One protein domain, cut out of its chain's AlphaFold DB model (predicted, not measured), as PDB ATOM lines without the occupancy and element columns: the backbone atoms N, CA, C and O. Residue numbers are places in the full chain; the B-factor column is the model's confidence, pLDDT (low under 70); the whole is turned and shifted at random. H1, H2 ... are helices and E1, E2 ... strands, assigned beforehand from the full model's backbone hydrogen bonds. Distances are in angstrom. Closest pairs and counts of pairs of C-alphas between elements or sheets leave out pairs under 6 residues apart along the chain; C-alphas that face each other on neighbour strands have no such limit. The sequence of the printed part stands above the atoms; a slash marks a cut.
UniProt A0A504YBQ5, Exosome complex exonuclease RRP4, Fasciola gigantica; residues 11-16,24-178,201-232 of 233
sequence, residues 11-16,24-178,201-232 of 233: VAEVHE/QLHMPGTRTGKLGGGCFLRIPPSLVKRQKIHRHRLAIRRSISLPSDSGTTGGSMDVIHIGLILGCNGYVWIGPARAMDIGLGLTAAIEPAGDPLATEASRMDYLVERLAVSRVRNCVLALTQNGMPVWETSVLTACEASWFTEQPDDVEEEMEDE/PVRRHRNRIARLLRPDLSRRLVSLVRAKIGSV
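AT A GLANCE: This is residues 11 to 16, 24 to 178 and 201 to 232 of the 233 residues of the protein "Exosome complex exonuclease RRP4" of Fasciola gigantica (UniProt A0A504YBQ5). A strongly twisted sheet of four strands, E4, E7, E6 and E5, curls round one long helix, H3, on which H4, H6 and H7 also pack. The short H1 covers part of the sheet's face opposite H4, and the small strand pair E1 and E2 and the helix H5 lie at the two ends of the longest axis. Seven named strands precede seven named helices in 193 printed residues, a mixed class; the larger sheet is antiparallel. The whole is compact, with a radius of gyration of the C-alphas of 17.7 A and spans of 56 by 45 by 34 A.

HOW THE PARTS SIT: Start at E1, residues 13 to 16, the antiparallel neighbour of E2, residues 24 to 26, with N 15 and O 24 2.8 A apart. E3, residues 33 to 35, pairs with no named strand. Next, E4, residues 39 to 42, E5, 55 to 61, E6, 79 to 86, and E7, 91 to 96, form a Greek key: E5, E6 and E7 are a meander, each the antiparallel neighbour of the one before, and E4 is the antiparallel neighbour of E7. Within hydrogen-bond range, find N 41 and O 92 at 2.9 A between E4 and E7, N 58 and O 82 at 2.8 A in the hairpin E5 and E6, and N 85 and O 93 at 2.9 A in the hairpin E6 and E7. H1, residues 97 to 100, is over E6; H2, residues 104 to 107, touches H1 only at the corner, the closest C-alphas being Ala 99 and Leu 106, 4.2 A. The hub is H3, residues 120 to 145; its closest C-alpha pair with E7 is Val 133 and Gly 95, 5.8 A. H4, residues 152 to 164, touches H3, with closest C-alphas Ala 158 and Cys 139 5.7 A apart. H5, residues 169 to 178, is near H6, residues 201 to 211, which touches H3 at a shallow tilt of 14 degrees, the same way, with C-alphas 209 and 135 closest at 5.5 A. H7, residues 215 to 230, touches H4 at a steep tilt of 57 degrees, opposite ways, with C-alphas 225 and 157 closest at 5.8 A. Each O i to N i+4 pair is within range in H3, H6 and H7, against 7 of 9 in H4 and 5 of 6 in H5; H1 and H2 are too short for one.

IN THESE COORDINATES: Find C-alpha 13 at (154.648, 175.805, 93.306), where E1 begins. E6 spans 21.6 A, H3 37.1 A and H7 22.3 A, ending at C-alpha 230, (156.190, 166.777, 123.908).

THE WHOLE: Residues 17 to 23 and 179 to 200 are not printed, with C-alpha gaps of 5.1 A and 14.4 A. The links E4 to E5, E5 to E6 and H2 to H3 are long. Confidence is under 70 at 40 residues, among them 65 to 77 and 165 to 178.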
ATOM      1  N   VAL A  11     153.928 167.816  91.204       91.06
ATOM      2  CA  VAL A  11     154.382 168.796  92.197       91.06
ATOM      3  C   VAL A  11     154.643 170.103  91.484       91.06
ATOM      4  O   VAL A  11     155.451 170.157  90.558       91.06
ATOM      5  N   ALA A  12     153.995 171.155  91.957       91.94
ATOM      6  CA  ALA A  12     154.156 172.507  91.460       91.94
ATOM      7  C   ALA A  12     154.169 173.492  92.630       91.94
ATOM      8  O   ALA A  12     153.724 173.178  93.738       91.94
ATOM      9  N   GLU A  13     154.674 174.689  92.369       91.56
ATOM     10  CA  GLU A  13     154.648 175.805  93.306       91.56
ATOM     11  C   GLU A  13     153.613 176.840  92.852       91.56
ATOM     12  O   GLU A  13     153.301 176.947  91.665       91.56
ATOM     13  N   VAL A  14     153.079 177.608  93.802       93.81
ATOM     14  CA  VAL A  14     152.204 178.742  93.488       93.81
ATOM     15  C   VAL A  14     153.089 179.926  93.115       93.81
ATOM     16  O   VAL A  14     153.869 180.389  93.945       93.81
ATOM     17  N   HIS A  15     152.970 180.392  91.875       94.50
ATOM     18  CA  HIS A  15     153.667 181.576  91.379       94.50
ATOM     19  C   HIS A  15     152.920 182.853  91.766       94.50
ATOM     20  O   HIS A  15     153.488 183.761  92.364       94.50
ATOM     21  N   GLU A  16     151.622 182.887  91.463       97.00
ATOM     22  CA  GLU A  16     150.757 184.041  91.681       97.00
ATOM     23  C   GLU A  16     149.379 183.586  92.176       97.00
ATOM     24  O   GLU A  16     148.886 182.512  91.816       97.00
ATOM     25  N   GLN A  24     147.976 180.597  89.866       95.88
ATOM     26  CA  GLN A  24     148.935 180.285  88.818       95.88
ATOM     27  C   GLN A  24     149.988 179.334  89.378       95.88
ATOM     28  O   GLN A  24     150.716 179.672  90.316       95.88
ATOM     29  N   LEU A  25     150.076 178.138  88.800       93.50
ATOM     30  CA  LEU A  25     151.094 177.161  89.155       93.50
ATOM     31  C   LEU A  25     152.273 177.251  88.193       93.50
ATOM     32  O   LEU A  25     152.094 177.399  86.984       93.50
ATOM     33  N   HIS A  26     153.479 177.098  88.727       91.88
ATOM     34  CA  HIS A  26     154.686 176.932  87.927       91.88
ATOM     35  C   HIS A  26     155.466 175.693  88.371       91.88
ATOM     36  O   HIS A  26     155.368 175.236  89.513       91.88
ATOM     37  N   MET A  27     156.240 175.132  87.448       87.69
ATOM     38  CA  MET A  27     157.135 174.004  87.706       87.69
ATOM     39  C   MET A  27     158.582 174.445  87.443       87.69
ATOM     40  O   MET A  27     159.180 174.041  86.443       87.69
ATOM     41  N   PRO A  28     159.146 175.342  88.279       78.75
ATOM     42  CA  PRO A  28     160.514 175.785  88.104       78.75
ATOM     43  C   PRO A  28     161.467 174.667  88.539       78.75
ATOM     44  O   PRO A  28     161.449 174.179  89.671       78.75
ATOM     45  N   GLY A  29     162.345 174.273  87.624       74.38
ATOM     46  CA  GLY A  29     163.501 173.445  87.937       74.38
ATOM     47  C   GLY A  29     163.216 171.959  88.147       74.38
ATOM     48  O   GLY A  29     162.224 171.391  87.714       74.38
ATOM     49  N   THR A  30     164.169 171.304  88.797       74.81
ATOM     50  CA  THR A  30     164.344 169.843  88.838       74.81
ATOM     51  C   THR A  30     163.656 169.159  90.022       74.81
ATOM     52  O   THR A  30     163.877 167.975  90.267       74.81
ATOM     53  N   ARG A  31     162.863 169.914  90.794       78.62
ATOM     54  CA  ARG A  31     162.113 169.440  91.975       78.62
ATOM     55  C   ARG A  31     160.595 169.530  91.796       78.62
ATOM     56  O   ARG A  31     159.852 169.230  92.729       78.62
ATOM     57  N   THR A  32     160.147 169.950  90.621       84.81
ATOM     58  CA  THR A  32     158.744 170.046  90.220       84.81
ATOM     59  C   THR A  32     158.529 169.211  88.960       84.81
ATOM     60  O   THR A  32     159.488 168.863  88.273       84.81
ATOM     61  N   GLY A  33     157.283 168.832  88.693       86.94
ATOM     62  CA  GLY A  33     156.935 167.953  87.578       86.94
ATOM     63  C   GLY A  33     156.083 166.762  87.997       86.94
ATOM     64  O   GLY A  33     155.553 166.714  89.112       86.94
ATOM     65  N   LYS A  34     155.939 165.811  87.073       88.38
ATOM     66  CA  LYS A  34     155.096 164.625  87.236       88.38
ATOM     67  C   LYS A  34     155.645 163.697  88.315       88.38
ATOM     68  O   LYS A  34     156.823 163.351  88.304       88.38
ATOM     69  N   LEU A  35     154.770 163.274  89.216       89.00
ATOM     70  CA  LEU A  35     155.024 162.234  90.198       89.00
ATOM     71  C   LEU A  35     154.589 160.887  89.630       89.00
ATOM     72  O   LEU A  35     153.430 160.694  89.270       89.00
ATOM     73  N   GLY A  36     155.526 159.954  89.572       85.12
ATOM     74  CA  GLY A  36     155.282 158.542  89.304       85.12
ATOM     75  C   GLY A  36     155.461 157.733  90.577       85.12
ATOM     76  O   GLY A  36     155.904 158.272  91.584       85.12
ATOM     77  N   GLY A  37     155.082 156.453  90.523       80.44
ATOM     78  CA  GLY A  37     155.374 155.462  91.556       80.44
ATOM     79  C   GLY A  37     155.142 155.947  92.988       80.44
ATOM     80  O   GLY A  37     156.037 156.453  93.641       80.44
ATOM     81  N   GLY A  38     153.957 155.732  93.534       88.81
ATOM     82  CA  GLY A  38     153.642 156.194  94.880       88.81
ATOM     83  C   GLY A  38     152.234 155.818  95.280       88.81
ATOM     84  O   GLY A  38     151.496 155.191  94.523       88.81
ATOM     85  N   CYS A  39     151.842 156.284  96.453       92.75
ATOM     86  CA  CYS A  39     150.451 156.488  96.792       92.75
ATOM     87  C   CYS A  39     150.190 157.984  96.988       92.75
ATOM     88  O   CYS A  39     151.025 158.728  97.512       92.75
ATOM     89  N   PHE A  40     149.008 158.406  96.562       94.62
ATOM     90  CA  PHE A  40     148.510 159.763  96.702       94.62
ATOM     91  C   PHE A  40     147.284 159.740  97.613       94.62
ATOM     92  O   PHE A  40     146.422 158.870  97.478       94.62
ATOM     93  N   LEU A  41     147.210 160.672  98.559       96.50
ATOM     94  CA  LEU A  41     146.057 160.824  99.440       96.50
ATOM     95  C   LEU A  41     145.783 162.296  99.757       96.50
ATOM     96  O   LEU A  41     146.640 163.162  99.591       96.50
ATOM     97  N   ARG A  42     144.574 162.570 100.250       98.00
ATOM     98  CA  ARG A  42     144.151 163.891 100.715       98.00
ATOM     99  C   ARG A  42     143.872 163.852 102.213       98.00
ATOM    100  O   ARG A  42     143.166 162.965 102.684       98.00
ATOM    101  N   ILE A  43     144.375 164.849 102.928       98.38
ATOM    102  CA  ILE A  43     144.065 165.135 104.331       98.38
ATOM    103  C   ILE A  43     143.487 166.559 104.454       98.38
ATOM    104  O   ILE A  43     143.619 167.354 103.518       98.38
ATOM    105  N   PRO A  44     142.831 166.921 105.572       98.44
ATOM    106  CA  PRO A  44     142.429 168.300 105.832       98.44
ATOM    107  C   PRO A  44     143.634 169.256 105.736       98.44
ATOM    108  O   PRO A  44     144.626 169.040 106.436       98.44
ATOM    109  N   PRO A  45     143.572 170.332 104.923       97.88
ATOM    110  CA  PRO A  45     144.704 171.246 104.741       97.88
ATOM    111  C   PRO A  45     145.177 171.898 106.046       97.88
ATOM    112  O   PRO A  45     146.362 172.169 106.208       97.88
ATOM    113  N   SER A  46     144.264 172.107 107.001       98.00
ATOM    114  CA  SER A  46     144.558 172.656 108.332       98.00
ATOM    115  C   SER A  46     145.433 171.751 109.200       98.00
ATOM    116  O   SER A  46     146.052 172.240 110.143       98.00
ATOM    117  N   LEU A  47     145.502 170.452 108.894       98.25
ATOM    118  CA  LEU A  47     146.362 169.508 109.603       98.25
ATOM    119  C   LEU A  47     147.767 169.441 109.009       98.25
ATOM    120  O   LEU A  47     148.656 168.920 109.669       98.25
ATOM    121  N   VAL A  48     148.028 169.998 107.823       98.25
ATOM    122  CA  VAL A  48     149.403 170.117 107.321       98.25
ATOM    123  C   VAL A  48     150.109 171.231 108.092       98.25
ATOM    124  O   VAL A  48     149.771 172.410 107.957       98.25
ATOM    125  N   LYS A  49     151.125 170.888 108.890       97.06
ATOM    126  CA  LYS A  49     151.940 171.909 109.557       97.06
ATOM    127  C   LYS A  49     152.772 172.636 108.503       97.06
ATOM    128  O   LYS A  49     153.512 172.009 107.749       97.06
ATOM    129  N   ARG A  50     152.690 173.967 108.467       95.00
ATOM    130  CA  ARG A  50     153.538 174.778 107.584       95.00
ATOM    131  C   ARG A  50     155.001 174.650 108.008       95.00
ATOM    132  O   ARG A  50     155.329 174.857 109.176       95.00
ATOM    133  N   GLN A  51     155.869 174.324 107.057       94.06
ATOM    134  CA  GLN A  51     157.311 174.208 107.254       94.06
ATOM    135  C   GLN A  51     158.050 174.937 106.126       94.06
ATOM    136  O   GLN A  51     157.484 175.253 105.086       94.06
ATOM    137  N   LYS A  52     159.347 175.208 106.312       93.31
ATOM    138  CA  LYS A  52     160.188 175.753 105.231       93.31
ATOM    139  C   LYS A  52     160.366 174.747 104.087       93.31
ATOM    140  O   LYS A  52     160.552 175.134 102.940       93.31
ATOM    141  N   ILE A  53     160.342 173.459 104.418       92.19
ATOM    142  CA  ILE A  53     160.549 172.343 103.502       92.19
ATOM    143  C   ILE A  53     159.355 171.408 103.660       92.19
ATOM    144  O   ILE A  53     159.006 171.064 104.781       92.19
ATOM    145  N   HIS A  54     158.750 171.030 102.536       94.50
ATOM    146  CA  HIS A  54     157.573 170.155 102.462       94.50
ATOM    147  C   HIS A  54     157.858 168.834 101.728       94.50
ATOM    148  O   HIS A  54     156.947 168.056 101.448       94.50
ATOM    149  N   ARG A  55     159.123 168.597 101.368       93.06
ATOM    150  CA  ARG A  55     159.616 167.410 100.663       93.06
ATOM    151  C   ARG A  55     160.674 166.754 101.536       93.06
ATOM    152  O   ARG A  55     161.674 167.396 101.849       93.06
ATOM    153  N   HIS A  56     160.461 165.502 101.907       95.19
ATOM    154  CA  HIS A  56     161.258 164.820 102.916       95.19
ATOM    155  C   HIS A  56     161.692 163.447 102.430       95.19
ATOM    156  O   HIS A  56     160.928 162.721 101.790       95.19
ATOM    157  N   ARG A  57     162.921 163.083 102.787       95.12
ATOM    158  CA  ARG A  57     163.439 161.724 102.663       95.12
ATOM    159  C   ARG A  57     163.423 161.098 104.050       95.12
ATOM    160  O   ARG A  57     164.324 161.323 104.849       95.12
ATOM    161  N   LEU A  58     162.378 160.333 104.327       96.06
ATOM    162  CA  LEU A  58     162.205 159.645 105.596       96.06
ATOM    163  C   LEU A  58     163.156 158.453 105.666       96.06
ATOM    164  O   LEU A  58     163.307 157.732 104.684       96.06
ATOM    165  N   ALA A  59     163.770 158.233 106.822       94.88
ATOM    166  CA  ALA A  59     164.490 157.012 107.158       94.88
ATOM    167  C   ALA A  59     163.641 156.252 108.181       94.88
ATOM    168  O   ALA A  59     163.448 156.741 109.292       94.88
ATOM    169  N   ILE A  60     163.081 155.105 107.797       93.12
ATOM    170  CA  ILE A  60     162.235 154.295 108.682       93.12
ATOM    171  C   ILE A  60     162.783 152.879 108.793       93.12
ATOM    172  O   ILE A  60     163.519 152.419 107.924       93.12
ATOM    173  N   ARG A  61     162.413 152.177 109.863       89.38
ATOM    174  CA  ARG A  61     162.807 150.784 110.068       89.38
ATOM    175  C   ARG A  61     162.269 149.890 108.946       89.38
ATOM    176  O   ARG A  61     161.122 150.051 108.524       89.38
ATOM    177  N   ARG A  62     163.086 148.941 108.490       85.19
ATOM    178  CA  ARG A  62     162.683 147.915 107.527       85.19
ATOM    179  C   ARG A  62     161.825 146.833 108.196       85.19
ATOM    180  O   ARG A  62     161.974 146.512 109.371       85.19
ATOM    181  N   SER A  63     160.906 146.279 107.414       76.38
ATOM    182  CA  SER A  63     159.907 145.304 107.855       76.38
ATOM    183  C   SER A  63     160.330 143.851 107.790       76.38
ATOM    184  O   SER A  63     159.841 143.038 108.569       76.38
ATOM    185  N   ILE A  64     161.193 143.526 106.837       77.81
ATOM    186  CA  ILE A  64     161.633 142.169 106.540       77.81
ATOM    187  C   ILE A  64     163.138 142.264 106.305       77.81
ATOM    188  O   ILE A  64     163.570 143.016 105.432       77.81
ATOM    189  N   SER A  65     163.929 141.531 107.086       68.62
ATOM    190  CA  SER A  65     165.372 141.396 106.868       68.62
ATOM    191  C   SER A  65     165.616 140.493 105.660       68.62
ATOM    192  O   SER A  65     165.074 139.383 105.621       68.62
ATOM    193  N   LEU A  66     166.414 140.933 104.684       63.22
ATOM    194  CA  LEU A  66     166.731 140.100 103.526       63.22
ATOM    195  C   LEU A  66     167.882 139.127 103.851       63.22
ATOM    196  O   LEU A  66     168.808 139.486 104.578       63.22
ATOM    197  N   PRO A  67     167.888 137.909 103.275       56.06
ATOM    198  CA  PRO A  67     168.936 136.910 103.519       56.06
ATOM    199  C   PRO A  67     170.355 137.356 103.125       56.06
ATOM    200  O   PRO A  67     171.326 136.805 103.631       56.06
ATOM    201  N   SER A  68     170.491 138.348 102.236       53.44
ATOM    202  CA  SER A  68     171.788 138.872 101.777       53.44
ATOM    203  C   SER A  68     172.557 139.664 102.846       53.44
ATOM    204  O   SER A  68     173.728 139.973 102.634       53.44
ATOM    205  N   ASP A  69     171.936 139.987 103.985       55.12
ATOM    206  CA  ASP A  69     172.546 140.803 105.044       55.12
ATOM    207  C   ASP A  69     173.434 139.979 106.007       55.12
ATOM    208  O   ASP A  69     174.023 140.516 106.945       55.12
ATOM    209  N   SER A  70     173.588 138.666 105.786       49.59
ATOM    210  CA  SER A  70     174.299 137.760 106.704       49.59
ATOM    211  C   SER A  70     175.833 137.799 106.613       49.59
ATOM    212  O   SER A  70     176.491 136.883 107.105       49.59
ATOM    213  N   GLY A  71     176.436 138.802 105.967       49.56
ATOM    214  CA  GLY A  71     177.837 138.690 105.566       49.56
ATOM    215  C   GLY A  71     178.589 139.977 105.272       49.56
ATOM    216  O   GLY A  71     179.330 139.979 104.299       49.56
ATOM    217  N   THR A  72     178.450 141.047 106.062       42.34
ATOM    218  CA  THR A  72     179.568 141.977 106.359       42.34
ATOM    219  C   THR A  72     179.165 143.057 107.368       42.34
ATOM    220  O   THR A  72     178.290 143.872 107.114       42.34
ATOM    221  N   THR A  73     179.899 143.094 108.486       42.94
ATOM    222  CA  THR A  73     180.117 144.247 109.389       42.94
ATOM    223  C   THR A  73     178.898 144.877 110.074       42.94
ATOM    224  O   THR A  73     178.082 145.562 109.471       42.94
ATOM    225  N   GLY A  74     178.834 144.696 111.398       43.69
ATOM    226  CA  GLY A  74     177.811 145.274 112.260       43.69
ATOM    227  C   GLY A  74     177.705 146.800 112.177       43.69
ATOM    228  O   GLY A  74     178.705 147.506 112.076       43.69
ATOM    229  N   GLY A  75     176.467 147.290 112.280       43.69
ATOM    230  CA  GLY A  75     176.164 148.690 112.581       43.69
ATOM    231  C   GLY A  75     175.273 149.427 111.580       43.69
ATOM    232  O   GLY A  75     174.744 150.474 111.947       43.69
ATOM    233  N   SER A  76     175.039 148.923 110.361       48.97
ATOM    234  CA  SER A  76     174.053 149.543 109.465       48.97
ATOM    235  C   SER A  76     172.643 149.217 109.957       48.97
ATOM    236  O   SER A  76     172.121 148.122 109.781       48.97
ATOM    237  N   MET A  77     172.045 150.180 110.653       57.47
ATOM    238  CA  MET A  77     170.655 150.154 111.098       57.47
ATOM    239  C   MET A  77     169.752 149.716 109.932       57.47
ATOM    240  O   MET A  77     169.830 150.293 108.849       57.47
ATOM    241  N   ASP A  78     168.931 148.690 110.163       80.19
ATOM    242  CA  ASP A  78     167.983 148.102 109.208       80.19
ATOM    243  C   ASP A  78     166.919 149.136 108.788       80.19
ATOM    244  O   ASP A  78     165.833 149.237 109.368       80.19
ATOM    245  N   VAL A  79     167.292 150.002 107.844       88.88
ATOM    246  CA  VAL A  79     166.567 151.214 107.454       88.88
ATOM    247  C   VAL A  79     166.214 151.155 105.976       88.88
ATOM    248  O   VAL A  79     167.004 150.745 105.126       88.88
ATOM    249  N   ILE A  80     165.012 151.620 105.662       92.06
ATOM    250  CA  ILE A  80     164.550 151.898 104.310       92.06
ATOM    251  C   ILE A  80     164.186 153.376 104.186       92.06
ATOM    252  O   ILE A  80     163.619 153.982 105.101       92.06
ATOM    253  N   HIS A  81     164.534 153.970 103.046       93.94
ATOM    254  CA  HIS A  81     164.220 155.363 102.768       93.94
ATOM    255  C   HIS A  81     162.928 155.497 101.967       93.94
ATOM    256  O   HIS A  81     162.767 154.838 100.944       93.94
ATOM    257  N   ILE A  82     162.058 156.422 102.379       95.19
ATOM    258  CA  ILE A  82     160.777 156.718 101.722       95.19
ATOM    259  C   ILE A  82     160.672 158.216 101.433       95.19
ATOM    260  O   ILE A  82     161.054 159.049 102.252       95.19
ATOM    261  N   GLY A  83     160.171 158.569 100.254       95.19
ATOM    262  CA  GLY A  83     159.861 159.943  99.884       95.19
ATOM    263  C   GLY A  83     158.494 160.354 100.425       95.19
ATOM    264  O   GLY A  83     157.525 159.606 100.302       95.19
ATOM    265  N   LEU A  84     158.412 161.551 101.002       97.06
ATOM    266  CA  LEU A  84     157.177 162.161 101.492       97.06
ATOM    267  C   LEU A  84     157.081 163.597 100.977       97.06
ATOM    268  O   LEU A  84     157.996 164.395 101.179       97.06
ATOM    269  N   ILE A  85     155.949 163.949 100.374       96.38
ATOM    270  CA  ILE A  85     155.629 165.324  99.984       96.38
ATOM    271  C   ILE A  85     154.315 165.726 100.642       96.38
ATOM    272  O   ILE A  85     153.295 165.074 100.439       96.38
ATOM    273  N   LEU A  86     154.347 166.811 101.415       97.75
ATOM    274  CA  LEU A  86     153.199 167.372 102.123       97.75
ATOM    275  C   LEU A  86     152.771 168.683 101.457       97.75
ATOM    276  O   LEU A  86     153.266 169.751 101.806       97.75
ATOM    277  N   GLY A  87     151.850 168.628 100.501       96.81
ATOM    278  CA  GLY A  87     151.289 169.818  99.869       96.81
ATOM    279  C   GLY A  87     150.513 170.677 100.869       96.81
ATOM    280  O   GLY A  87     149.688 170.179 101.634       96.81
ATOM    281  N   CYS A  88     150.724 171.995 100.839       95.50
ATOM    282  CA  CYS A  88     150.021 172.950 101.711       95.50
ATOM    283  C   CYS A  88     148.489 172.931 101.545       95.50
ATOM    284  O   CYS A  88     147.765 173.451 102.388       95.50
ATOM    285  N   ASN A  89     147.994 172.346 100.455       96.38
ATOM    286  CA  ASN A  89     146.580 172.143 100.151       96.38
ATOM    287  C   ASN A  89     146.017 170.818 100.701       96.38
ATOM    288  O   ASN A  89     144.896 170.448 100.354       96.38
ATOM    289  N   GLY A  90     146.774 170.089 101.525       97.75
ATOM    290  CA  GLY A  90     146.348 168.813 102.096       97.75
ATOM    291  C   GLY A  90     146.559 167.608 101.181       97.75
ATOM    292  O   GLY A  90     146.223 166.494 101.578       97.75
ATOM    293  N   TYR A  91     147.117 167.780  99.980       98.00
ATOM    294  CA  TYR A  91     147.545 166.640  99.173       98.00
ATOM    295  C   TYR A  91     148.884 166.104  99.659       98.00
ATOM    296  O   TYR A  91     149.834 166.855  99.862       98.00
ATOM    297  N   VAL A  92     148.952 164.790  99.834       98.19
ATOM    298  CA  VAL A  92     150.131 164.086 100.320       98.19
ATOM    299  C   VAL A  92     150.505 163.015  99.314       98.19
ATOM    300  O   VAL A  92     149.671 162.209  98.904       98.19
ATOM    301  N   TRP A  93     151.777 163.000  98.936       97.12
ATOM    302  CA  TRP A  93     152.358 161.939  98.128       97.12
ATOM    303  C   TRP A  93     153.402 161.192  98.952       97.12
ATOM    304  O   TRP A  93     154.197 161.807  99.668       97.12
ATOM    305  N   ILE A  94     153.382 159.866  98.858       97.25
ATOM    306  CA  ILE A  94     154.311 158.970  99.547       97.25
ATOM    307  C   ILE A  94     154.787 157.948  98.528       97.25
ATOM    308  O   ILE A  94     153.969 157.306  97.876       97.25
ATOM    309  N   GLY A  95     156.089 157.756  98.411       94.12
ATOM    310  CA  GLY A  95     156.633 156.837  97.423       94.12
ATOM    311  C   GLY A  95     158.126 156.617  97.609       94.12
ATOM    312  O   GLY A  95     158.649 156.811  98.707       94.12
ATOM    313  N   PRO A  96     158.839 156.217  96.556       90.62
ATOM    314  CA  PRO A  96     160.262 155.981  96.608       90.62
ATOM    315  C   PRO A  96     161.052 157.199  97.051       90.62
ATOM    316  O   PRO A  96     160.804 158.323  96.609       90.62
ATOM    317  N   ALA A  97     162.094 156.971  97.843       91.31
ATOM    318  CA  ALA A  97     163.002 158.045  98.226       91.31
ATOM    319  C   ALA A  97     163.756 158.653  97.037       91.31
ATOM    320  O   ALA A  97     164.095 159.833  97.085       91.31
ATOM    321  N   ARG A  98     163.956 157.884  95.957       87.75
ATOM    322  CA  ARG A  98     164.546 158.372  94.698       87.75
ATOM    323  C   ARG A  98     163.752 159.519  94.059       87.75
ATOM    324  O   ARG A  98     164.339 160.350  93.381       87.75
ATOM    325  N   ALA A  99     162.457 159.658  94.357       86.94
ATOM    326  CA  ALA A  99     161.675 160.819  93.921       86.94
ATOM    327  C   ALA A  99     162.025 162.122  94.645       86.94
ATOM    328  O   ALA A  99     161.605 163.203  94.231       86.94
ATOM    329  N   MET A 100     162.780 162.047  95.741       87.88
ATOM    330  CA  MET A 100     163.274 163.227  96.448       87.88
ATOM    331  C   MET A 100     164.599 163.735  95.877       87.88
ATOM    332  O   MET A 100     164.989 164.864  96.188       87.88
ATOM    333  N   ASP A 101     165.259 162.933  95.041       82.38
ATOM    334  CA  ASP A 101     166.518 163.289  94.403       82.38
ATOM    335  C   ASP A 101     166.272 164.293  93.262       82.38
ATOM    336  O   ASP A 101     165.173 164.414  92.713       82.38
ATOM    337  N   ILE A 102     167.292 165.080  92.932       71.56
ATOM    338  CA  ILE A 102     167.189 166.152  91.937       71.56
ATOM    339  C   ILE A 102     167.123 165.542  90.526       71.56
ATOM    340  O   ILE A 102     168.004 164.772  90.155       71.56
ATOM    341  N   GLY A 103     166.134 165.934  89.713       68.62
ATOM    342  CA  GLY A 103     166.034 165.545  88.298       68.62
ATOM    343  C   GLY A 103     164.912 164.542  88.013       68.62
ATOM    344  O   GLY A 103     163.793 164.705  88.487       68.62
ATOM    345  N   LEU A 104     165.202 163.505  87.219       61.97
ATOM    346  CA  LEU A 104     164.227 162.508  86.731       61.97
ATOM    347  C   LEU A 104     163.698 161.544  87.812       61.97
ATOM    348  O   LEU A 104     162.948 160.624  87.506       61.97
ATOM    349  N   GLY A 105     164.066 161.739  89.080       66.62
ATOM    350  CA  GLY A 105     163.610 160.886  90.175       66.62
ATOM    351  C   GLY A 105     162.098 160.949  90.410       66.62
ATOM    352  O   GLY A 105     161.523 159.981  90.896       66.62
ATOM    353  N   LEU A 106     161.434 162.058  90.060       74.69
ATOM    354  CA  LEU A 106     160.012 162.277  90.367       74.69
ATOM    355  C   LEU A 106     159.084 161.241  89.726       74.69
ATOM    356  O   LEU A 106     158.095 160.855  90.341       74.69
ATOM    357  N   THR A 107     159.410 160.771  88.521       77.31
ATOM    358  CA  THR A 107     158.620 159.774  87.785       77.31
ATOM    359  C   THR A 107     159.033 158.341  88.098       77.31
ATOM    360  O   THR A 107     158.540 157.412  87.458       77.31
ATOM    361  N   ALA A 108     159.915 158.142  89.084       69.12
ATOM    362  CA  ALA A 108     160.427 156.832  89.430       69.12
ATOM    363  C   ALA A 108     159.284 155.873  89.775       69.12
ATOM    364  O   ALA A 108     158.585 156.037  90.773       69.12
ATOM    365  N   ALA A 109     159.113 154.845  88.947       66.38
ATOM    366  CA  ALA A 109     158.171 153.774  89.215       66.38
ATOM    367  C   ALA A 109     158.560 153.066  90.516       66.38
ATOM    368  O   ALA A 109     159.749 152.878  90.773       66.38
ATOM    369  N   ILE A 110     157.575 152.658  91.324       63.50
ATOM    370  CA  ILE A 110     157.838 151.695  92.404       63.50
ATOM    371  C   ILE A 110     158.075 150.319  91.769       63.50
ATOM    372  O   ILE A 110     158.925 149.587  92.244       63.50
ATOM    373  N   GLU A 111     157.388 149.966  90.677       64.69
ATOM    374  CA  GLU A 111     157.386 148.589  90.170       64.69
ATOM    375  C   GLU A 111     158.487 148.260  89.145       64.69
ATOM    376  O   GLU A 111     158.794 149.083  88.284       64.69
ATOM    377  N   PRO A 112     158.925 146.988  89.115       56.22
ATOM    378  CA  PRO A 112     159.301 146.268  87.904       56.22
ATOM    379  C   PRO A 112     158.158 145.333  87.442       56.22
ATOM    380  O   PRO A 112     158.404 144.227  86.964       56.22
ATOM    381  N   ALA A 113     156.889 145.688  87.671       46.94
ATOM    382  CA  ALA A 113     155.773 144.795  87.373       46.94
ATOM    383  C   ALA A 113     155.615 144.662  85.861       46.94
ATOM    384  O   ALA A 113     155.160 145.574  85.174       46.94
ATOM    385  N   GLY A 114     156.033 143.505  85.362       54.06
ATOM    386  CA  GLY A 114     156.025 143.180  83.946       54.06
ATOM    387  C   GLY A 114     157.404 142.922  83.360       54.06
ATOM    388  O   GLY A 114     157.446 142.494  82.213       54.06
ATOM    389  N   ASP A 115     158.503 143.115  84.105       67.25
ATOM    390  CA  ASP A 115     159.816 142.636  83.659       67.25
ATOM    391  C   ASP A 115     159.918 141.118  83.904       67.25
ATOM    392  O   ASP A 115     160.017 140.685  85.060       67.25
ATOM    393  N   PRO A 116     159.891 140.278  82.851       64.56
ATOM    394  CA  PRO A 116     160.007 138.832  82.996       64.56
ATOM    395  C   PRO A 116     161.388 138.407  83.518       64.56
ATOM    396  O   PRO A 116     161.544 137.259  83.927       64.56
ATOM    397  N   LEU A 117     162.385 139.304  83.494       73.00
ATOM    398  CA  LEU A 117     163.741 139.070  83.991       73.00
ATOM    399  C   LEU A 117     163.951 139.523  85.446       73.00
ATOM    400  O   LEU A 117     165.058 139.362  85.968       73.00
ATOM    401  N   ALA A 118     162.933 140.065  86.127       74.88
ATOM    402  CA  ALA A 118     163.082 140.503  87.513       74.88
ATOM    403  C   ALA A 118     163.455 139.327  88.431       74.88
ATOM    404  O   ALA A 118     162.704 138.359  88.580       74.88
ATOM    405  N   THR A 119     164.618 139.426  89.078       83.56
ATOM    406  CA  THR A 119     165.092 138.417  90.032       83.56
ATOM    407  C   THR A 119     164.213 138.387  91.282       83.56
ATOM    408  O   THR A 119     163.593 139.386  91.651       83.56
ATOM    409  N   GLU A 120     164.201 137.257  91.993       80.88
ATOM    410  CA  GLU A 120     163.460 137.130  93.254       80.88
ATOM    411  C   GLU A 120     163.895 138.179  94.292       80.88
ATOM    412  O   GLU A 120     163.057 138.766  94.968       80.88
ATOM    413  N   ALA A 121     165.191 138.504  94.347       80.44
ATOM    414  CA  ALA A 121     165.713 139.570  95.201       80.44
ATOM    415  C   ALA A 121     165.114 140.946  94.849       80.44
ATOM    416  O   ALA A 121     164.639 141.649  95.735       80.44
ATOM    417  N   SER A 122     165.042 141.294  93.557       80.81
ATOM    418  CA  SER A 122     164.448 142.559  93.101       80.81
ATOM    419  C   SER A 122     162.949 142.649  93.417       80.81
ATOM    420  O   SER A 122     162.453 143.702  93.824       80.81
ATOM    421  N   ARG A 123     162.220 141.531  93.294       82.44
ATOM    422  CA  ARG A 123     160.806 141.436  93.697       82.44
ATOM    423  C   ARG A 123     160.636 141.630  95.205       82.44
ATOM    424  O   ARG A 123     159.681 142.283  95.633       82.44
ATOM    425  N   MET A 124     161.564 141.096  95.997       83.00
ATOM    426  CA  MET A 124     161.584 141.246  97.451       83.00
ATOM    427  C   MET A 124     161.853 142.698  97.866       83.00
ATOM    428  O   MET A 124     161.101 143.248  98.668       83.00
ATOM    429  N   ASP A 125     162.863 143.347  97.280       83.25
ATOM    430  CA  ASP A 125     163.191 144.756  97.545       83.25
ATOM    431  C   ASP A 125     161.995 145.669  97.255       83.25
ATOM    432  O   ASP A 125     161.627 146.528  98.062       83.25
ATOM    433  N   TYR A 126     161.327 145.420  96.127       84.38
ATOM    434  CA  TYR A 126     160.103 146.110  95.740       84.38
ATOM    435  C   TYR A 126     158.976 145.942  96.766       84.38
ATOM    436  O   TYR A 126     158.308 146.902  97.163       84.38
ATOM    437  N   LEU A 127     158.747 144.705  97.206       87.19
ATOM    438  CA  LEU A 127     157.732 144.397  98.201       87.19
ATOM    439  C   LEU A 127     158.009 145.122  99.522       87.19
ATOM    440  O   LEU A 127     157.088 145.698 100.106       87.19
ATOM    441  N   VAL A 128     159.266 145.145  99.966       89.12
ATOM    442  CA  VAL A 128     159.681 145.852 101.181       89.12
ATOM    443  C   VAL A 128     159.471 147.365 101.042       89.12
ATOM    444  O   VAL A 128     158.923 147.981 101.961       89.12
ATOM    445  N   GLU A 129     159.796 147.966  99.889       89.69
ATOM    446  CA  GLU A 129     159.506 149.382  99.607       89.69
ATOM    447  C   GLU A 129     157.997 149.672  99.663       89.69
ATOM    448  O   GLU A 129     157.572 150.643 100.293       89.69
ATOM    449  N   ARG A 130     157.151 148.795  99.108       91.12
ATOM    450  CA  ARG A 130     155.686 148.948  99.185       91.12
ATOM    451  C   ARG A 130     155.122 148.848 100.595       91.12
ATOM    452  O   ARG A 130     154.204 149.601 100.936       91.12
ATOM    453  N   LEU A 131     155.623 147.921 101.408       92.38
ATOM    454  CA  LEU A 131     155.210 147.803 102.809       92.38
ATOM    455  C   LEU A 131     155.587 149.072 103.580       92.38
ATOM    456  O   LEU A 131     154.765 149.618 104.314       92.38
ATOM    457  N   ALA A 132     156.782 149.606 103.333       93.94
ATOM    458  CA  ALA A 132     157.239 150.863 103.906       93.94
ATOM    459  C   ALA A 132     156.359 152.062 103.484       93.94
ATOM    460  O   ALA A 132     155.888 152.803 104.350       93.94
ATOM    461  N   VAL A 133     156.040 152.211 102.189       95.25
ATOM    462  CA  VAL A 133     155.086 153.230 101.691       95.25
ATOM    463  C   VAL A 133     153.720 153.088 102.372       95.25
ATOM    464  O   VAL A 133     153.147 154.076 102.836       95.25
ATOM    465  N   SER A 134     153.211 151.858 102.485       95.62
ATOM    466  CA  SER A 134     151.907 151.570 103.099       95.62
ATOM    467  C   SER A 134     151.877 151.918 104.587       95.62
ATOM    468  O   SER A 134     150.890 152.470 105.076       95.62
ATOM    469  N   ARG A 135     152.970 151.652 105.309       96.25
ATOM    470  CA  ARG A 135     153.114 152.023 106.719       96.25
ATOM    471  C   ARG A 135     153.100 153.536 106.896       96.25
ATOM    472  O   ARG A 135     152.313 154.035 107.694       96.25
ATOM    473  N   VAL A 136     153.888 154.273 106.107       97.94
ATOM    474  CA  VAL A 136     153.894 155.747 106.144       97.94
ATOM    475  C   VAL A 136     152.501 156.300 105.833       97.94
ATOM    476  O   VAL A 136     152.017 157.169 106.559       97.94
ATOM    477  N   ARG A 137     151.812 155.758 104.818       98.00
ATOM    478  CA  ARG A 137     150.429 156.136 104.478       98.00
ATOM    479  C   ARG A 137     149.492 155.963 105.665       98.00
ATOM    480  O   ARG A 137     148.747 156.885 105.994       98.00
ATOM    481  N   ASN A 138     149.522 154.800 106.305       97.94
ATOM    482  CA  ASN A 138     148.610 154.515 107.403       97.94
ATOM    483  C   ASN A 138     148.951 155.327 108.659       97.94
ATOM    484  O   ASN A 138     148.036 155.789 109.329       97.94
ATOM    485  N   CYS A 139     150.230 155.615 108.920       98.19
ATOM    486  CA  CYS A 139     150.633 156.567 109.954       98.19
ATOM    487  C   CYS A 139     150.082 157.978 109.686       98.19
ATOM    488  O   CYS A 139     149.528 158.596 110.592       98.19
ATOM    489  N   VAL A 140     150.175 158.485 108.448       98.56
ATOM    490  CA  VAL A 140     149.601 159.792 108.071       98.56
ATOM    491  C   VAL A 140     148.087 159.813 108.293       98.56
ATOM    492  O   VAL A 140     147.561 160.775 108.859       98.56
ATOM    493  N   LEU A 141     147.382 158.754 107.891       98.44
ATOM    494  CA  LEU A 141     145.938 158.634 108.102       98.44
ATOM    495  C   LEU A 141     145.576 158.557 109.591       98.44
ATOM    496  O   LEU A 141     144.683 159.281 110.019       98.44
ATOM    497  N   ALA A 142     146.294 157.761 110.386       98.00
ATOM    498  CA  ALA A 142     146.064 157.637 111.825       98.00
ATOM    499  C   ALA A 142     146.280 158.971 112.561       98.00
ATOM    500  O   ALA A 142     145.444 159.365 113.376       98.00
ATOM    501  N   LEU A 143     147.348 159.710 112.233       98.50
ATOM    502  CA  LEU A 143     147.575 161.069 112.744       98.50
ATOM    503  C   LEU A 143     146.394 161.985 112.397       98.50
ATOM    504  O   LEU A 143     145.838 162.658 113.266       98.50
ATOM    505  N   THR A 144     145.978 161.954 111.130       98.19
ATOM    506  CA  THR A 144     144.910 162.800 110.590       98.19
ATOM    507  C   THR A 144     143.560 162.531 111.259       98.19
ATOM    508  O   THR A 144     142.895 163.469 111.695       98.19
ATOM    509  N   GLN A 145     143.164 161.261 111.381       97.25
ATOM    510  CA  GLN A 145     141.901 160.832 111.999       97.25
ATOM    511  C   GLN A 145     141.788 161.253 113.470       97.25
ATOM    512  O   GLN A 145     140.689 161.467 113.970       97.25
ATOM    513  N   ASN A 146     142.924 161.419 114.147       97.81
ATOM    514  CA  ASN A 146     142.997 161.835 115.546       97.81
ATOM    515  C   ASN A 146     143.316 163.335 115.712       97.81
ATOM    516  O   ASN A 146     143.707 163.774 116.801       97.81
ATOM    517  N   GLY A 147     143.185 164.124 114.637       97.25
ATOM    518  CA  GLY A 147     143.380 165.576 114.651       97.25
ATOM    519  C   GLY A 147     144.809 166.012 114.981       97.25
ATOM    520  O   GLY A 147     145.017 167.124 115.463       97.25
ATOM    521  N   MET A 148     145.801 165.143 114.778       97.25
ATOM    522  CA  MET A 148     147.199 165.489 114.992       97.25
ATOM    523  C   MET A 148     147.764 166.198 113.754       97.25
ATOM    524  O   MET A 148     147.616 165.676 112.647       97.25
ATOM    525  N   PRO A 149     148.436 167.356 113.910       97.88
ATOM    526  CA  PRO A 149     149.115 167.994 112.792       97.88
ATOM    527  C   PRO A 149     150.168 167.067 112.177       97.88
ATOM    528  O   PRO A 149     150.928 166.417 112.895       97.88
ATOM    529  N   VAL A 150     150.223 167.042 110.850       98.50
ATOM    530  CA  VAL A 150     151.094 166.209 110.026       98.50
ATOM    531  C   VAL A 150     152.257 167.047 109.506       98.50
ATOM    532  O   VAL A 150     152.080 168.068 108.838       98.50
ATOM    533  N   TRP A 151     153.460 166.592 109.834       97.75
ATOM    534  CA  TRP A 151     154.754 167.097 109.377       97.75
ATOM    535  C   TRP A 151     155.818 166.010 109.528       97.75
ATOM    536  O   TRP A 151     155.571 165.006 110.200       97.75
ATOM    537  N   GLU A 152     157.005 166.210 108.960       97.31
ATOM    538  CA  GLU A 152     158.075 165.199 108.934       97.31
ATOM    539  C   GLU A 152     158.293 164.470 110.269       97.31
ATOM    540  O   GLU A 152     158.171 163.248 110.328       97.31
ATOM    541  N   THR A 153     158.548 165.202 111.360       97.00
ATOM    542  CA  THR A 153     158.835 164.588 112.666       97.00
ATOM    543  C   THR A 153     157.651 163.787 113.188       97.00
ATOM    544  O   THR A 153     157.852 162.701 113.720       97.00
ATOM    545  N   SER A 154     156.416 164.282 113.025       98.00
ATOM    546  CA  SER A 154     155.219 163.548 113.465       98.00
ATOM    547  C   SER A 154     155.042 162.229 112.718       98.00
ATOM    548  O   SER A 154     154.705 161.225 113.338       98.00
ATOM    549  N   VAL A 155     155.343 162.208 111.415       98.25
ATOM    550  CA  VAL A 155     155.249 161.006 110.581       98.25
ATOM    551  C   VAL A 155     156.358 160.019 110.937       98.25
ATOM    552  O   VAL A 155     156.066 158.844 111.131       98.25
ATOM    553  N   LEU A 156     157.606 160.476 111.097       96.81
ATOM    554  CA  LEU A 156     158.718 159.623 111.542       96.81
ATOM    555  C   LEU A 156     158.438 159.001 112.910       96.81
ATOM    556  O   LEU A 156     158.545 157.791 113.083       96.81
ATOM    557  N   THR A 157     157.987 159.826 113.853       96.81
ATOM    558  CA  THR A 157     157.643 159.386 115.208       96.81
ATOM    559  C   THR A 157     156.487 158.387 115.180       96.81
ATOM    560  O   THR A 157     156.513 157.406 115.917       96.81
ATOM    561  N   ALA A 158     155.487 158.592 114.315       97.31
ATOM    562  CA  ALA A 158     154.398 157.639 114.121       97.31
ATOM    563  C   ALA A 158     154.895 156.319 113.519       97.31
ATOM    564  O   ALA A 158     154.506 155.259 113.995       97.31
ATOM    565  N   CYS A 159     155.793 156.346 112.533       96.00
ATOM    566  CA  CYS A 159     156.397 155.129 111.986       96.00
ATOM    567  C   CYS A 159     157.171 154.343 113.052       96.00
ATOM    568  O   CYS A 159     157.027 153.126 113.129       96.00
ATOM    569  N   GLU A 160     157.930 155.016 113.914       93.38
ATOM    570  CA  GLU A 160     158.604 154.365 115.040       93.38
ATOM    571  C   GLU A 160     157.595 153.792 116.046       93.38
ATOM    572  O   GLU A 160     157.679 152.617 116.400       93.38
ATOM    573  N   ALA A 161     156.605 154.592 116.460       93.56
ATOM    574  CA  ALA A 161     155.548 154.189 117.389       93.56
ATOM    575  C   ALA A 161     154.733 152.994 116.865       93.56
ATOM    576  O   ALA A 161     154.356 152.123 117.648       93.56
ATOM    577  N   SER A 162     154.532 152.918 115.545       92.56
ATOM    578  CA  SER A 162     153.765 151.862 114.876       92.56
ATOM    579  C   SER A 162     154.363 150.469 115.037       92.56
ATOM    580  O   SER A 162     153.670 149.500 114.767       92.56
ATOM    581  N   TRP A 163     155.627 150.366 115.463       86.12
ATOM    582  CA  TRP A 163     156.280 149.094 115.779       86.12
ATOM    583  C   TRP A 163     156.056 148.644 117.222       86.12
ATOM    584  O   TRP A 163     156.117 147.457 117.522       86.12
ATOM    585  N   PHE A 164     155.835 149.591 118.135       79.00
ATOM    586  CA  PHE A 164     155.616 149.308 119.557       79.00
ATOM    587  C   PHE A 164     154.156 148.987 119.859       79.00
ATOM    588  O   PHE A 164     153.866 148.318 120.844       79.00
ATOM    589  N   THR A 165     153.241 149.444 119.006       66.31
ATOM    590  CA  THR A 165     151.836 149.037 119.039       66.31
ATOM    591  C   THR A 165     151.615 147.594 118.579       66.31
ATOM    592  O   THR A 165     150.471 147.188 118.573       66.31
ATOM    593  N   GLU A 166     152.662 146.850 118.196       63.25
ATOM    594  CA  GLU A 166     152.610 145.455 117.709       63.25
ATOM    595  C   GLU A 166     152.991 144.424 118.805       63.25
ATOM    596  O   GLU A 166     153.710 143.459 118.536       63.25
ATOM    597  N   GLN A 167     152.620 144.671 120.067       57.72
ATOM    598  CA  GLN A 167     153.025 143.859 121.230       57.72
ATOM    599  C   GLN A 167     152.140 142.601 121.432       57.72
ATOM    600  O   GLN A 167     151.075 142.518 120.835       57.72
ATOM    601  N   PRO A 168     152.585 141.591 122.218       51.62
ATOM    602  CA  PRO A 168     152.153 140.193 122.067       51.62
ATOM    603  C   PRO A 168     150.658 139.880 122.221       51.62
ATOM    604  O   PRO A 168     150.236 138.864 121.679       51.62
ATOM    605  N   ASP A 169     149.863 140.731 122.869       50.62
ATOM    606  CA  ASP A 169     148.403 140.546 122.966       50.62
ATOM    607  C   ASP A 169     147.725 140.572 121.573       50.62
ATOM    608  O   ASP A 169     146.689 139.950 121.365       50.62
ATOM    609  N   ASP A 170     148.352 141.205 120.569       51.47
ATOM    610  CA  ASP A 170     147.882 141.186 119.176       51.47
ATOM    611  C   ASP A 170     148.043 139.816 118.491       51.47
ATOM    612  O   ASP A 170     147.430 139.591 117.449       51.47
ATOM    613  N   VAL A 171     148.876 138.915 119.032       52.97
ATOM    614  CA  VAL A 171     149.101 137.570 118.470       52.97
ATOM    615  C   VAL A 171     147.898 136.666 118.737       52.97
ATOM    616  O   VAL A 171     147.594 135.815 117.907       52.97
ATOM    617  N   GLU A 172     147.198 136.862 119.858       53.12
ATOM    618  CA  GLU A 172     145.966 136.132 120.184       53.12
ATOM    619  C   GLU A 172     144.819 136.558 119.259       53.12
ATOM    620  O   GLU A 172     144.201 135.703 118.634       53.12
ATOM    621  N   GLU A 173     144.642 137.864 119.027       53.34
ATOM    622  CA  GLU A 173     143.682 138.365 118.029       53.34
ATOM    623  C   GLU A 173     144.066 137.986 116.580       53.34
ATOM    624  O   GLU A 173     143.190 137.777 115.747       53.34
ATOM    625  N   GLU A 174     145.364 137.891 116.242       55.41
ATOM    626  CA  GLU A 174     145.812 137.381 114.930       55.41
ATOM    627  C   GLU A 174     145.414 135.903 114.726       55.41
ATOM    628  O   GLU A 174     145.143 135.519 113.591       55.41
ATOM    629  N   MET A 175     145.362 135.090 115.792       57.19
ATOM    630  CA  MET A 175     144.883 133.698 115.730       57.19
ATOM    631  C   MET A 175     143.356 133.626 115.581       57.19
ATOM    632  O   MET A 175     142.864 132.806 114.812       57.19
ATOM    633  N   GLU A 176     142.610 134.513 116.245       57.28
ATOM    634  CA  GLU A 176     141.144 134.588 116.128       57.28
ATOM    635  C   GLU A 176     140.689 135.033 114.724       57.28
ATOM    636  O   GLU A 176     139.802 134.409 114.139       57.28
ATOM    637  N   ASP A 177     141.343 136.048 114.137       56.94
ATOM    638  CA  ASP A 177     141.096 136.484 112.751       56.94
ATOM    639  C   ASP A 177     141.447 135.354 111.733       56.94
ATOM    640  O   ASP A 177     140.807 135.232 110.685       56.94
ATOM    641  N   GLU A 178     142.456 134.509 112.019       57.91
ATOM    642  CA  GLU A 178     142.820 133.345 111.183       57.91
ATOM    643  C   GLU A 178     141.735 132.250 111.194       57.91
ATOM    644  O   GLU A 178     141.461 131.654 110.144       57.91
ATOM    645  N   PRO A 201     155.760 135.722 106.738       77.31
ATOM    646  CA  PRO A 201     156.202 136.985 107.337       77.31
ATOM    647  C   PRO A 201     155.713 138.227 106.577       77.31
ATOM    648  O   PRO A 201     155.415 139.248 107.204       77.31
ATOM    649  N   VAL A 202     155.565 138.145 105.251       81.81
ATOM    650  CA  VAL A 202     155.012 139.234 104.431       81.81
ATOM    651  C   VAL A 202     153.558 139.503 104.804       81.81
ATOM    652  O   VAL A 202     153.162 140.654 105.017       81.81
ATOM    653  N   ARG A 203     152.754 138.438 104.895       81.25
ATOM    654  CA  ARG A 203     151.325 138.513 105.220       81.25
ATOM    655  C   ARG A 203     151.113 139.085 106.620       81.25
ATOM    656  O   ARG A 203     150.310 140.003 106.772       81.25
ATOM    657  N   ARG A 204     151.902 138.642 107.605       80.75
ATOM    658  CA  ARG A 204     151.894 139.210 108.966       80.75
ATOM    659  C   ARG A 204     152.152 140.711 108.951       80.75
ATOM    660  O   ARG A 204     151.388 141.487 109.517       80.75
ATOM    661  N   HIS A 205     153.198 141.144 108.248       83.25
ATOM    662  CA  HIS A 205     153.540 142.560 108.199       83.25
ATOM    663  C   HIS A 205     152.448 143.408 107.533       83.25
ATOM    664  O   HIS A 205     152.142 144.512 107.988       83.25
ATOM    665  N   ARG A 206     151.831 142.883 106.469       84.25
ATOM    666  CA  ARG A 206     150.698 143.523 105.794       84.25
ATOM    667  C   ARG A 206     149.504 143.699 106.736       84.25
ATOM    668  O   ARG A 206     148.951 144.798 106.789       84.25
ATOM    669  N   ASN A 207     149.143 142.660 107.489       85.06
ATOM    670  CA  ASN A 207     148.034 142.707 108.445       85.06
ATOM    671  C   ASN A 207     148.290 143.755 109.535       85.06
ATOM    672  O   ASN A 207     147.439 144.606 109.790       85.06
ATOM    673  N   ARG A 208     149.505 143.796 110.091       86.75
ATOM    674  CA  ARG A 208     149.890 144.797 111.100       86.75
ATOM    675  C   ARG A 208     149.809 146.230 110.590       86.75
ATOM    676  O   ARG A 208     149.254 147.091 111.268       86.75
ATOM    677  N   ILE A 209     150.288 146.494 109.370       90.69
ATOM    678  CA  ILE A 209     150.146 147.821 108.751       90.69
ATOM    679  C   ILE A 209     148.667 148.202 108.620       90.69
ATOM    680  O   ILE A 209     148.308 149.348 108.896       90.69
ATOM    681  N   ALA A 210     147.807 147.274 108.192       89.50
ATOM    682  CA  ALA A 210     146.378 147.535 108.039       89.50
ATOM    683  C   ALA A 210     145.709 147.877 109.382       89.50
ATOM    684  O   ALA A 210     144.922 148.826 109.454       89.50
ATOM    685  N   ARG A 211     146.089 147.177 110.459       90.94
ATOM    686  CA  ARG A 211     145.567 147.384 111.820       90.94
ATOM    687  C   ARG A 211     145.856 148.777 112.390       90.94
ATOM    688  O   ARG A 211     145.083 149.239 113.223       90.94
ATOM    689  N   LEU A 212     146.863 149.507 111.894       92.50
ATOM    690  CA  LEU A 212     147.145 150.894 112.317       92.50
ATOM    691  C   LEU A 212     145.959 151.856 112.136       92.50
ATOM    692  O   LEU A 212     145.931 152.912 112.765       92.50
ATOM    693  N   LEU A 213     144.994 151.510 111.280       92.12
ATOM    694  CA  LEU A 213     143.781 152.296 111.057       92.12
ATOM    695  C   LEU A 213     142.606 151.888 111.964       92.12
ATOM    696  O   LEU A 213     141.567 152.544 111.920       92.12
ATOM    697  N   ARG A 214     142.743 150.843 112.800       93.69
ATOM    698  CA  ARG A 214     141.738 150.511 113.823       93.69
ATOM    699  C   ARG A 214     141.636 151.684 114.826       93.69
ATOM    700  O   ARG A 214     142.670 152.244 115.213       93.69
ATOM    701  N   PRO A 215     140.430 152.095 115.267       92.38
ATOM    702  CA  PRO A 215     140.258 153.273 116.124       92.38
ATOM    703  C   PRO A 215     141.045 153.240 117.439       92.38
ATOM    704  O   PRO A 215     141.534 154.280 117.877       92.38
ATOM    705  N   ASP A 216     141.172 152.080 118.084       91.88
ATOM    706  CA  ASP A 216     141.906 151.942 119.351       91.88
ATOM    707  C   ASP A 216     143.420 152.045 119.142       91.88
ATOM    708  O   ASP A 216     144.100 152.814 119.828       91.88
ATOM    709  N   LEU A 217     143.940 151.347 118.128       91.50
ATOM    710  CA  LEU A 217     145.362 151.359 117.787       91.50
ATOM    711  C   LEU A 217     145.814 152.727 117.272       91.50
ATOM    712  O   LEU A 217     146.853 153.219 117.705       91.50
ATOM    713  N   SER A 218     145.027 153.387 116.419       94.75
ATOM    714  CA  SER A 218     145.349 154.737 115.937       94.75
ATOM    715  C   SER A 218     145.371 155.769 117.074       94.75
ATOM    716  O   SER A 218     146.282 156.597 117.131       94.75
ATOM    717  N   ARG A 219     144.438 155.689 118.038       95.06
ATOM    718  CA  ARG A 219     144.451 156.532 119.247       95.06
ATOM    719  C   ARG A 219     145.691 156.279 120.101       95.06
ATOM    720  O   ARG A 219     146.361 157.233 120.503       95.06
ATOM    721  N   ARG A 220     146.023 155.006 120.348       94.31
ATOM    722  CA  ARG A 220     147.217 154.611 121.113       94.31
ATOM    723  C   ARG A 220     148.497 155.094 120.432       94.31
ATOM    724  O   ARG A 220     149.332 155.715 121.087       94.31
ATOM    725  N   LEU A 221     148.613 154.885 119.121       95.50
ATOM    726  CA  LEU A 221     149.713 155.372 118.291       95.50
ATOM    727  C   LEU A 221     149.903 156.880 118.476       95.50
ATOM    728  O   LEU A 221     150.986 157.337 118.827       95.50
ATOM    729  N   VAL A 222     148.835 157.659 118.303       95.75
ATOM    730  CA  VAL A 222     148.883 159.124 118.395       95.75
ATOM    731  C   VAL A 222     149.209 159.597 119.811       95.75
ATOM    732  O   VAL A 222     149.930 160.583 119.973       95.75
ATOM    733  N   SER A 223     148.759 158.879 120.842       95.44
ATOM    734  CA  SER A 223     149.161 159.137 122.229       95.44
ATOM    735  C   SER A 223     150.675 158.990 122.422       95.44
ATOM    736  O   SER A 223     151.302 159.867 123.019       95.44
ATOM    737  N   LEU A 224     151.282 157.933 121.871       95.56
ATOM    738  CA  LEU A 224     152.737 157.729 121.915       95.56
ATOM    739  C   LEU A 224     153.486 158.836 121.163       95.56
ATOM    740  O   LEU A 224     154.484 159.357 121.659       95.56
ATOM    741  N   VAL A 225     152.980 159.239 119.993       96.62
ATOM    742  CA  VAL A 225     153.574 160.325 119.201       96.62
ATOM    743  C   VAL A 225     153.539 161.646 119.972       96.62
ATOM    744  O   VAL A 225     154.550 162.346 120.034       96.62
ATOM    745  N   ARG A 226     152.407 161.986 120.600       95.38
ATOM    746  CA  ARG A 226     152.274 163.199 121.426       95.38
ATOM    747  C   ARG A 226     153.242 163.192 122.603       95.38
ATOM    748  O   ARG A 226     153.920 164.192 122.814       95.38
ATOM    749  N   ALA A 227     153.337 162.074 123.322       94.50
ATOM    750  CA  ALA A 227     154.258 161.935 124.446       94.50
ATOM    751  C   ALA A 227     155.719 162.125 124.006       94.50
ATOM    752  O   ALA A 227     156.464 162.881 124.627       94.50
ATOM    753  N   LYS A 228     156.113 161.500 122.889       94.31
ATOM    754  CA  LYS A 228     157.484 161.581 122.377       94.31
ATOM    755  C   LYS A 228     157.847 162.975 121.868       94.31
ATOM    756  O   LYS A 228     158.928 163.456 122.171       94.31
ATOM    757  N   ILE A 229     156.954 163.646 121.141       93.69
ATOM    758  CA  ILE A 229     157.214 165.007 120.642       93.69
ATOM    759  C   ILE A 229     157.195 166.029 121.784       93.69
ATOM    760  O   ILE A 229     158.029 166.929 121.801       93.69
ATOM    761  N   GLY A 230     156.281 165.886 122.748       82.38
ATOM    762  CA  GLY A 230     156.190 166.777 123.908       82.38
ATOM    763  C   GLY A 230     157.401 166.699 124.843       82.38
ATOM    764  O   GLY A 230     157.728 167.689 125.478       82.38
ATOM    765  N   SER A 231     158.096 165.559 124.889       72.50
ATOM    766  CA  SER A 231     159.321 165.379 125.683       72.50
ATOM    767  C   SER A 231     160.576 166.020 125.065       72.50
ATOM    768  O   SER A 231     161.619 166.034 125.714       72.50
ATOM    769  N   VAL A 232     160.512 166.477 123.811       60.16
ATOM    770  CA  VAL A 232     161.654 167.044 123.062       60.16
ATOM    771  C   VAL A 232     161.615 168.585 123.051       60.16
ATOM    772  O   VAL A 232     162.505 169.218 122.484       60.16
TER     773      VAL A 232